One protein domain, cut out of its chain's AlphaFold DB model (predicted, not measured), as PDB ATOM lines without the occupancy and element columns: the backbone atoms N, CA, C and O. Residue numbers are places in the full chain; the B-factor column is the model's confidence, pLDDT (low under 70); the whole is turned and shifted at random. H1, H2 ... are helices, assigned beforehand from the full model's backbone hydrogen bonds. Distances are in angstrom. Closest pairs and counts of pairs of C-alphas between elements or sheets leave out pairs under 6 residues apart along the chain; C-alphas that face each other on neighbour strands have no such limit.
ATOM      1  N   LEU A 115      85.226  65.964 131.971       97.88
ATOM      2  CA  LEU A 115      83.911  66.420 131.521       97.88
ATOM      3  C   LEU A 115      82.979  66.711 132.710       97.88
ATOM      4  O   LEU A 115      82.662  65.829 133.512       97.88
ATOM      5  N   GLY A 116      82.481  67.948 132.775       94.81
ATOM      6  CA  GLY A 116      81.570  68.413 133.824       94.81
ATOM      7  C   GLY A 116      82.254  68.856 135.121       94.81
ATOM      8  O   GLY A 116      81.561  69.198 136.076       94.81
ATOM      9  N   LYS A 117      83.593  68.872 135.181       96.81
ATOM     10  CA  LYS A 117      84.326  69.471 136.305       96.81
ATOM     11  C   LYS A 117      84.304  71.006 136.224       96.81
ATOM     12  O   LYS A 117      83.967  71.597 135.191       96.81
ATOM     13  N   SER A 118      84.637  71.656 137.341       96.25
ATOM     14  CA  SER A 118      84.735  73.117 137.416       96.25
ATOM     15  C   SER A 118      85.942  73.632 136.625       96.25
ATOM     16  O   SER A 118      86.895  72.897 136.387       96.25
ATOM     17  N   ASN A 119      85.934  74.914 136.252       96.75
ATOM     18  CA  ASN A 119      87.065  75.529 135.544       96.75
ATOM     19  C   ASN A 119      88.375  75.498 136.353       96.75
ATOM     20  O   ASN A 119      89.445  75.482 135.762       96.75
ATOM     21  N   ASN A 120      88.295  75.418 137.683       97.06
ATOM     22  CA  ASN A 120      89.466  75.337 138.562       97.06
ATOM     23  C   ASN A 120      90.013  73.904 138.696       97.06
ATOM     24  O   ASN A 120      90.968  73.678 139.431       97.06
ATOM     25  N   TYR A 121      89.390  72.917 138.046       98.31
ATOM     26  CA  TYR A 121      89.873  71.545 138.065       98.31
ATOM     27  C   TYR A 121      91.226  71.445 137.367       98.31
ATOM     28  O   TYR A 121      91.334  71.780 136.189       98.31
ATOM     29  N   ILE A 122      92.228  70.932 138.075       98.62
ATOM     30  CA  ILE A 122      93.539  70.639 137.503       98.62
ATOM     31  C   ILE A 122      93.483  69.282 136.803       98.62
ATOM     32  O   ILE A 122      93.216  68.253 137.434       98.62
ATOM     33  N   VAL A 123      93.719  69.268 135.492       98.06
ATOM     34  CA  VAL A 123      93.626  68.052 134.680       98.06
ATOM     35  C   VAL A 123      94.695  67.046 135.118       98.06
ATOM     36  O   VAL A 123      95.875  67.373 135.208       98.06
ATOM     37  N   GLY A 124      94.275  65.814 135.416       97.81
ATOM     38  CA  GLY A 124      95.144  64.752 135.926       97.81
ATOM     39  C   GLY A 124      95.318  64.729 137.448       97.81
ATOM     40  O   GLY A 124      95.900  63.780 137.975       97.81
ATOM     41  N   SER A 125      94.795  65.717 138.183       98.00
ATOM     42  CA  SER A 125      94.930  65.765 139.648       98.00
ATOM     43  C   SER A 125      94.284  64.581 140.374       98.00
ATOM     44  O   SER A 125      94.720  64.228 141.467       98.00
ATOM     45  N   GLU A 126      93.318  63.890 139.760       97.75
ATOM     46  CA  GLU A 126      92.717  62.676 140.321       97.75
ATOM     47  C   GLU A 126      93.697  61.494 140.412       97.75
ATOM     48  O   GLU A 126      93.432  60.528 141.123       97.75
ATOM     49  N   ARG A 127      94.830  61.570 139.703       97.69
ATOM     50  CA  ARG A 127      95.930  60.597 139.753       97.69
ATOM     51  C   ARG A 127      97.142  61.119 140.536       97.69
ATOM     52  O   ARG A 127      98.186  60.471 140.542       97.69
ATOM     53  N   GLY A 128      97.002  62.269 141.196       98.19
ATOM     54  CA  GLY A 128      98.041  62.920 141.990       98.19
ATOM     55  C   GLY A 128      98.805  64.024 141.251       98.19
ATOM     56  O   GLY A 128      98.785  64.139 140.026       98.19
ATOM     57  N   ASP A 129      99.514  64.836 142.035       98.00
ATOM     58  CA  ASP A 129     100.261  66.022 141.594       98.00
ATOM     59  C   ASP A 129     101.307  65.720 140.503       98.00
ATOM     60  O   ASP A 129     101.390  66.415 139.489       98.00
ATOM     61  N   ALA A 130     102.057  64.624 140.657       98.25
ATOM     62  CA  ALA A 130     103.051  64.205 139.670       98.25
ATOM     63  C   ALA A 130     102.425  63.953 138.287       98.25
ATOM     64  O   ALA A 130     102.975  64.384 137.272       98.25
ATOM     65  N   TRP A 131     101.250  63.312 138.243       97.69
ATOM     66  CA  TRP A 131     100.546  63.060 136.988       97.69
ATOM     67  C   TRP A 131      99.997  64.350 136.374       97.69
ATOM     68  O   TRP A 131     100.132  64.547 135.168       97.69
ATOM     69  N   ALA A 132      99.454  65.264 137.183       97.94
ATOM     70  CA  ALA A 132      99.009  66.573 136.702       97.94
ATOM     71  C   ALA A 132     100.147  67.357 136.018       97.94
ATOM     72  O   ALA A 132      99.964  67.907 134.929       97.94
ATOM     73  N   ARG A 133     101.363  67.332 136.586       97.75
ATOM     74  CA  ARG A 133     102.546  67.930 135.942       97.75
ATOM     75  C   ARG A 133     102.952  67.210 134.656       97.75
ATOM     76  O   ARG A 133     103.377  67.873 133.711       97.75
ATOM     77  N   THR A 134     102.804  65.885 134.574       97.19
ATOM     78  CA  THR A 134     103.010  65.137 133.318       97.19
ATOM     79  C   THR A 134     102.013  65.562 132.241       97.19
ATOM     80  O   THR A 134     102.428  65.829 131.112       97.19
ATOM     81  N   VAL A 135     100.724  65.687 132.586       94.56
ATOM     82  CA  VAL A 135      99.686  66.175 131.663       94.56
ATOM     83  C   VAL A 135     100.076  67.546 131.122       94.56
ATOM     84  O   VAL A 135     100.073  67.744 129.907       94.56
ATOM     85  N   LYS A 136     100.493  68.466 131.996       96.88
ATOM     86  CA  LYS A 136     100.985  69.777 131.571       96.88
ATOM     87  C   LYS A 136     102.211  69.679 130.670       96.88
ATOM     88  O   LYS A 136     102.247  70.328 129.631       96.88
ATOM     89  N   ALA A 137     103.219  68.884 131.030       96.44
ATOM     90  CA  ALA A 137     104.450  68.762 130.248       96.44
ATOM     91  C   ALA A 137     104.188  68.277 128.811       96.44
ATOM     92  O   ALA A 137     104.818  68.759 127.873       96.44
ATOM     93  N   GLN A 138     103.219  67.377 128.635       91.12
ATOM     94  CA  GLN A 138     102.798  66.874 127.323       91.12
ATOM     95  C   GLN A 138     101.907  67.859 126.549       91.12
ATOM     96  O   GLN A 138     101.785  67.744 125.334       91.12
ATOM     97  N   ASN A 139     101.300  68.831 127.235       94.25
ATOM     98  CA  ASN A 139     100.299  69.745 126.684       94.25
ATOM     99  C   ASN A 139     100.607  71.207 127.038       94.25
ATOM    100  O   ASN A 139      99.713  71.984 127.375       94.25
ATOM    101  N   ALA A 140     101.883  71.592 126.948       94.62
ATOM    102  CA  ALA A 140     102.368  72.904 127.371       94.62
ATOM    103  C   ALA A 140     101.587  74.112 126.800       94.62
ATOM    104  O   ALA A 140     101.435  75.086 127.531       94.62
ATOM    105  N   PRO A 141     101.042  74.088 125.561       94.50
ATOM    106  CA  PRO A 141     100.223  75.192 125.057       94.50
ATOM    107  C   PRO A 141      98.916  75.462 125.823       94.50
ATOM    108  O   PRO A 141      98.298  76.495 125.572       94.50
ATOM    109  N   PHE A 142      98.466  74.548 126.693       95.62
ATOM    110  CA  PHE A 142      97.232  74.703 127.477       95.62
ATOM    111  C   PHE A 142      97.463  75.342 128.854       95.62
ATOM    112  O   PHE A 142      96.488  75.741 129.477       95.62
ATOM    113  N   ASP A 143      98.714  75.448 129.310       97.00
ATOM    114  CA  ASP A 143      99.101  76.186 130.521       97.00
ATOM    115  C   ASP A 143      99.278  77.667 130.147       97.00
ATOM    116  O   ASP A 143     100.325  78.088 129.637       97.00
ATOM    117  N   LEU A 144      98.203  78.443 130.286       96.12
ATOM    118  CA  LEU A 144      98.141  79.820 129.795       96.12
ATOM    119  C   LEU A 144      98.768  80.796 130.789       96.12
ATOM    120  O   LEU A 144      99.364  81.792 130.366       96.12
ATOM    121  N   ASN A 145      98.635  80.525 132.089       96.88
ATOM    122  CA  ASN A 145      99.191  81.358 133.154       96.88
ATOM    123  C   ASN A 145     100.640  80.978 133.538       96.88
ATOM    124  O   ASN A 145     101.302  81.760 134.223       96.88
ATOM    125  N   ARG A 146     101.154  79.845 133.035       96.81
ATOM    126  CA  ARG A 146     102.498  79.296 133.275       96.81
ATOM    127  C   ARG A 146     102.746  78.867 134.720       96.81
ATOM    128  O   ARG A 146     103.882  78.952 135.191       96.81
ATOM    129  N   ASP A 147     101.715  78.398 135.417       97.38
ATOM    130  CA  ASP A 147     101.810  77.959 136.815       97.38
ATOM    131  C   ASP A 147     102.292  76.506 136.985       97.38
ATOM    132  O   ASP A 147     102.522  76.045 138.107       97.38
ATOM    133  N   GLY A 148     102.518  75.791 135.875       97.69
ATOM    134  CA  GLY A 148     102.980  74.406 135.894       97.69
ATOM    135  C   GLY A 148     101.860  73.371 135.812       97.69
ATOM    136  O   GLY A 148     102.169  72.175 135.781       97.69
ATOM    137  N   TYR A 149     100.603  73.800 135.707       98.31
ATOM    138  CA  TYR A 149      99.435  72.941 135.568       98.31
ATOM    139  C   TYR A 149      98.606  73.308 134.335       98.31
ATOM    140  O   TYR A 149      98.878  74.263 133.622       98.31
ATOM    141  N   VAL A 150      97.606  72.478 134.039       98.38
ATOM    142  CA  VAL A 150      96.559  72.808 133.071       98.38
ATOM    143  C   VAL A 150      95.243  72.752 133.820       98.38
ATOM    144  O   VAL A 150      94.785  71.667 134.202       98.38
ATOM    145  N   SER A 151      94.632  73.909 134.050       98.50
ATOM    146  CA  SER A 151      93.260  73.961 134.537       98.50
ATOM    147  C   SER A 151      92.266  73.715 133.399       98.50
ATOM    148  O   SER A 151      92.514  74.004 132.224       98.50
ATOM    149  N   LEU A 152      91.086  73.196 133.738       97.94
ATOM    150  CA  LEU A 152      90.018  73.012 132.759       97.94
ATOM    151  C   LEU A 152      89.556  74.355 132.166       97.94
ATOM    152  O   LEU A 152      89.174  74.415 130.999       97.94
ATOM    153  N   GLY A 153      89.609  75.435 132.947       97.50
ATOM    154  CA  GLY A 153      89.311  76.791 132.491       97.50
ATOM    155  C   GLY A 153      90.267  77.264 131.400       97.50
ATOM    156  O   GLY A 153      89.813  77.770 130.374       97.50
ATOM    157  N   GLU A 154      91.568  77.038 131.576       98.12
ATOM    158  CA  GLU A 154      92.577  77.379 130.570       98.12
ATOM    159  C   GLU A 154      92.419  76.554 129.298       98.12
ATOM    160  O   GLU A 154      92.426  77.113 128.200       98.12
ATOM    161  N   PHE A 155      92.171  75.247 129.429       98.06
ATOM    162  CA  PHE A 155      91.876  74.407 128.272       98.06
ATOM    163  C   PHE A 155      90.661  74.942 127.501       98.06
ATOM    164  O   PHE A 155      90.732  75.152 126.292       98.06
ATOM    165  N   ARG A 156      89.557  75.265 128.186       96.69
ATOM    166  CA  ARG A 156      88.359  75.843 127.551       96.69
ATOM    167  C   ARG A 156      88.643  77.184 126.870       96.69
ATOM    168  O   ARG A 156      88.136  77.428 125.774       96.69
ATOM    169  N   GLN A 157      89.454  78.045 127.483       96.19
ATOM    170  CA  GLN A 157      89.878  79.312 126.887       96.19
ATOM    171  C   GLN A 157      90.711  79.085 125.619       96.19
ATOM    172  O   GLN A 157      90.474  79.733 124.596       96.19
ATOM    173  N   PHE A 158      91.643  78.132 125.660       96.25
ATOM    174  CA  PHE A 158      92.423  77.720 124.500       96.25
ATOM    175  C   PHE A 158      91.514  77.214 123.370       96.25
ATOM    176  O   PHE A 158      91.654  77.658 122.228       96.25
ATOM    177  N   VAL A 159      90.541  76.349 123.679       96.06
ATOM    178  CA  VAL A 159      89.600  75.805 122.687       96.06
ATOM    179  C   VAL A 159      88.771  76.906 122.036       96.06
ATOM    180  O   VAL A 159      88.694  76.943 120.810       96.06
ATOM    181  N   ARG A 160      88.213  77.845 122.811       94.50
ATOM    182  CA  ARG A 160      87.458  78.993 122.268       94.50
ATOM    183  C   ARG A 160      88.293  79.814 121.286       94.50
ATOM    184  O   ARG A 160      87.804  80.189 120.227       94.50
ATOM    185  N   LYS A 161      89.573  80.036 121.596       94.88
ATOM    186  CA  LYS A 161      90.503  80.732 120.691       94.88
ATOM    187  C   LYS A 161      90.823  79.909 119.439       94.88
ATOM    188  O   LYS A 161      90.956  80.475 118.355       94.88
ATOM    189  N   LYS A 162      90.975  78.588 119.581       94.25
ATOM    190  CA  LYS A 162      91.282  77.678 118.469       94.25
ATOM    191  C   LYS A 162      90.102  77.554 117.503       94.25
ATOM    192  O   LYS A 162      90.298  77.645 116.296       94.25
ATOM    193  N   PHE A 163      88.890  77.404 118.027       95.06
ATOM    194  CA  PHE A 163      87.656  77.144 117.279       95.06
ATOM    195  C   PHE A 163      86.935  78.438 116.872       95.06
ATOM    196  O   PHE A 163      85.715  78.556 116.977       95.06
ATOM    197  N   LYS A 164      87.693  79.417 116.364       89.94
ATOM    198  CA  LYS A 164      87.187  80.740 115.952       89.94
ATOM    199  C   LYS A 164      86.177  80.716 114.792       89.94
ATOM    200  O   LYS A 164      85.594  81.744 114.473       89.94
ATOM    201  N   ASN A 165      86.026  79.571 114.122       87.25
ATOM    202  CA  ASN A 165      85.073  79.380 113.026       87.25
ATOM    203  C   ASN A 165      83.672  78.991 113.521       87.25
ATOM    204  O   ASN A 165      82.732  78.945 112.727       87.25
ATOM    205  N   LEU A 166      83.527  78.692 114.815       92.38
ATOM    206  CA  LEU A 166      82.239  78.436 115.445       92.38
ATOM    207  C   LEU A 166      81.679  79.744 116.025       92.38
ATOM    208  O   LEU A 166      82.446  80.552 116.546       92.38
ATOM    209  N   PRO A 167      80.356  79.973 115.958       91.31
ATOM    210  CA  PRO A 167      79.757  81.174 116.527       91.31
ATOM    211  C   PRO A 167      79.849  81.146 118.057       91.31
ATOM    212  O   PRO A 167      79.647  80.096 118.667       91.31
ATOM    213  N   ASP A 168      80.058  82.301 118.691       88.50
ATOM    214  CA  ASP A 168      80.178  82.411 120.157       88.50
ATOM    215  C   ASP A 168      78.988  81.791 120.905       88.50
ATOM    216  O   ASP A 168      79.156  81.176 121.958       88.50
ATOM    217  N   SER A 169      77.789  81.857 120.311       88.81
ATOM    218  CA  SER A 169      76.570  81.228 120.832       88.81
ATOM    219  C   SER A 169      76.688  79.716 121.045       88.81
ATOM    220  O   SER A 169      75.911  79.147 121.805       88.81
ATOM    221  N   ASP A 170      77.616  79.042 120.360       91.44
ATOM    222  CA  ASP A 170      77.850  77.608 120.539       91.44
ATOM    223  C   ASP A 170      78.569  77.302 121.855       91.44
ATOM    224  O   ASP A 170      78.388  76.222 122.413       91.44
ATOM    225  N   PHE A 171      79.353  78.245 122.372       88.75
ATOM    226  CA  PHE A 171      80.109  78.084 123.611       88.75
ATOM    227  C   PHE A 171      79.366  78.590 124.852       88.75
ATOM    228  O   PHE A 171      79.889  78.522 125.970       88.75
ATOM    229  N   GLU A 172      78.169  79.130 124.671       81.81
ATOM    230  CA  GLU A 172      77.320  79.600 125.752       81.81
ATOM    231  C   GLU A 172      76.366  78.480 126.171       81.81
ATOM    232  O   GLU A 172      75.503  78.043 125.405       81.81
ATOM    233  N   GLN A 173      76.496  78.007 127.413       64.38
ATOM    234  CA  GLN A 173      75.457  77.171 128.003       64.38
ATOM    235  C   GLN A 173      74.257  78.081 128.281       64.38
ATOM    236  O   GLN A 173      74.314  78.940 129.160       64.38
ATOM    237  N   GLY A 174      73.186  77.932 127.496       52.81
ATOM    238  CA  GLY A 174      71.958  78.700 127.693       52.81
ATOM    239  C   GLY A 174      71.476  78.618 129.145       52.81
ATOM    240  O   GLY A 174      71.650  77.591 129.808       52.81
TER     241      GLY A 174
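AT A GLANCE: This is residues 115 to 174 of the 230 residues of the protein "EF-hand domain-containing protein" of marine bacterium AO1-C (UniProt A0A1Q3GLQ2). There is little regular structure here: two short helices, H1 then H2, stand apart, pointing nearly the same way, with long loops before, between and after them. H1 is near one end of the long axis, and the tail, residues 163 to 174, reaches the other. The printed part has 60 residues and no named strand; its class is all helix, though the named elements hold only 21 residues. It is only just compact, close to loose, with a radius of gyration of the C-alphas of 12.5 A, and elongated, spanning 37 by 21 by 15 A.

HOW THE PARTS SIT: Go past residues 115 to 128 to H1, residues 129 to 138, then along a long link of 13 residues to H2, residues 152 to 162. The two are apart. In both, every O i to N i+4 pair is within hydrogen-bond range.

IN THESE COORDINATES: Find C-alpha 129 at (100.261, 66.022, 141.594); from there H1 runs 14.5 A to C-alpha 138. H2 runs 15.1 A, ending at C-alpha 162, (91.282, 77.678, 118.469).

THE WHOLE: The C-alphas farthest apart, of Ala 130 and Pro 167, are 37.0 A apart. The printed part has no cut. Look for pLDDT under 70 at residues 173 to 174.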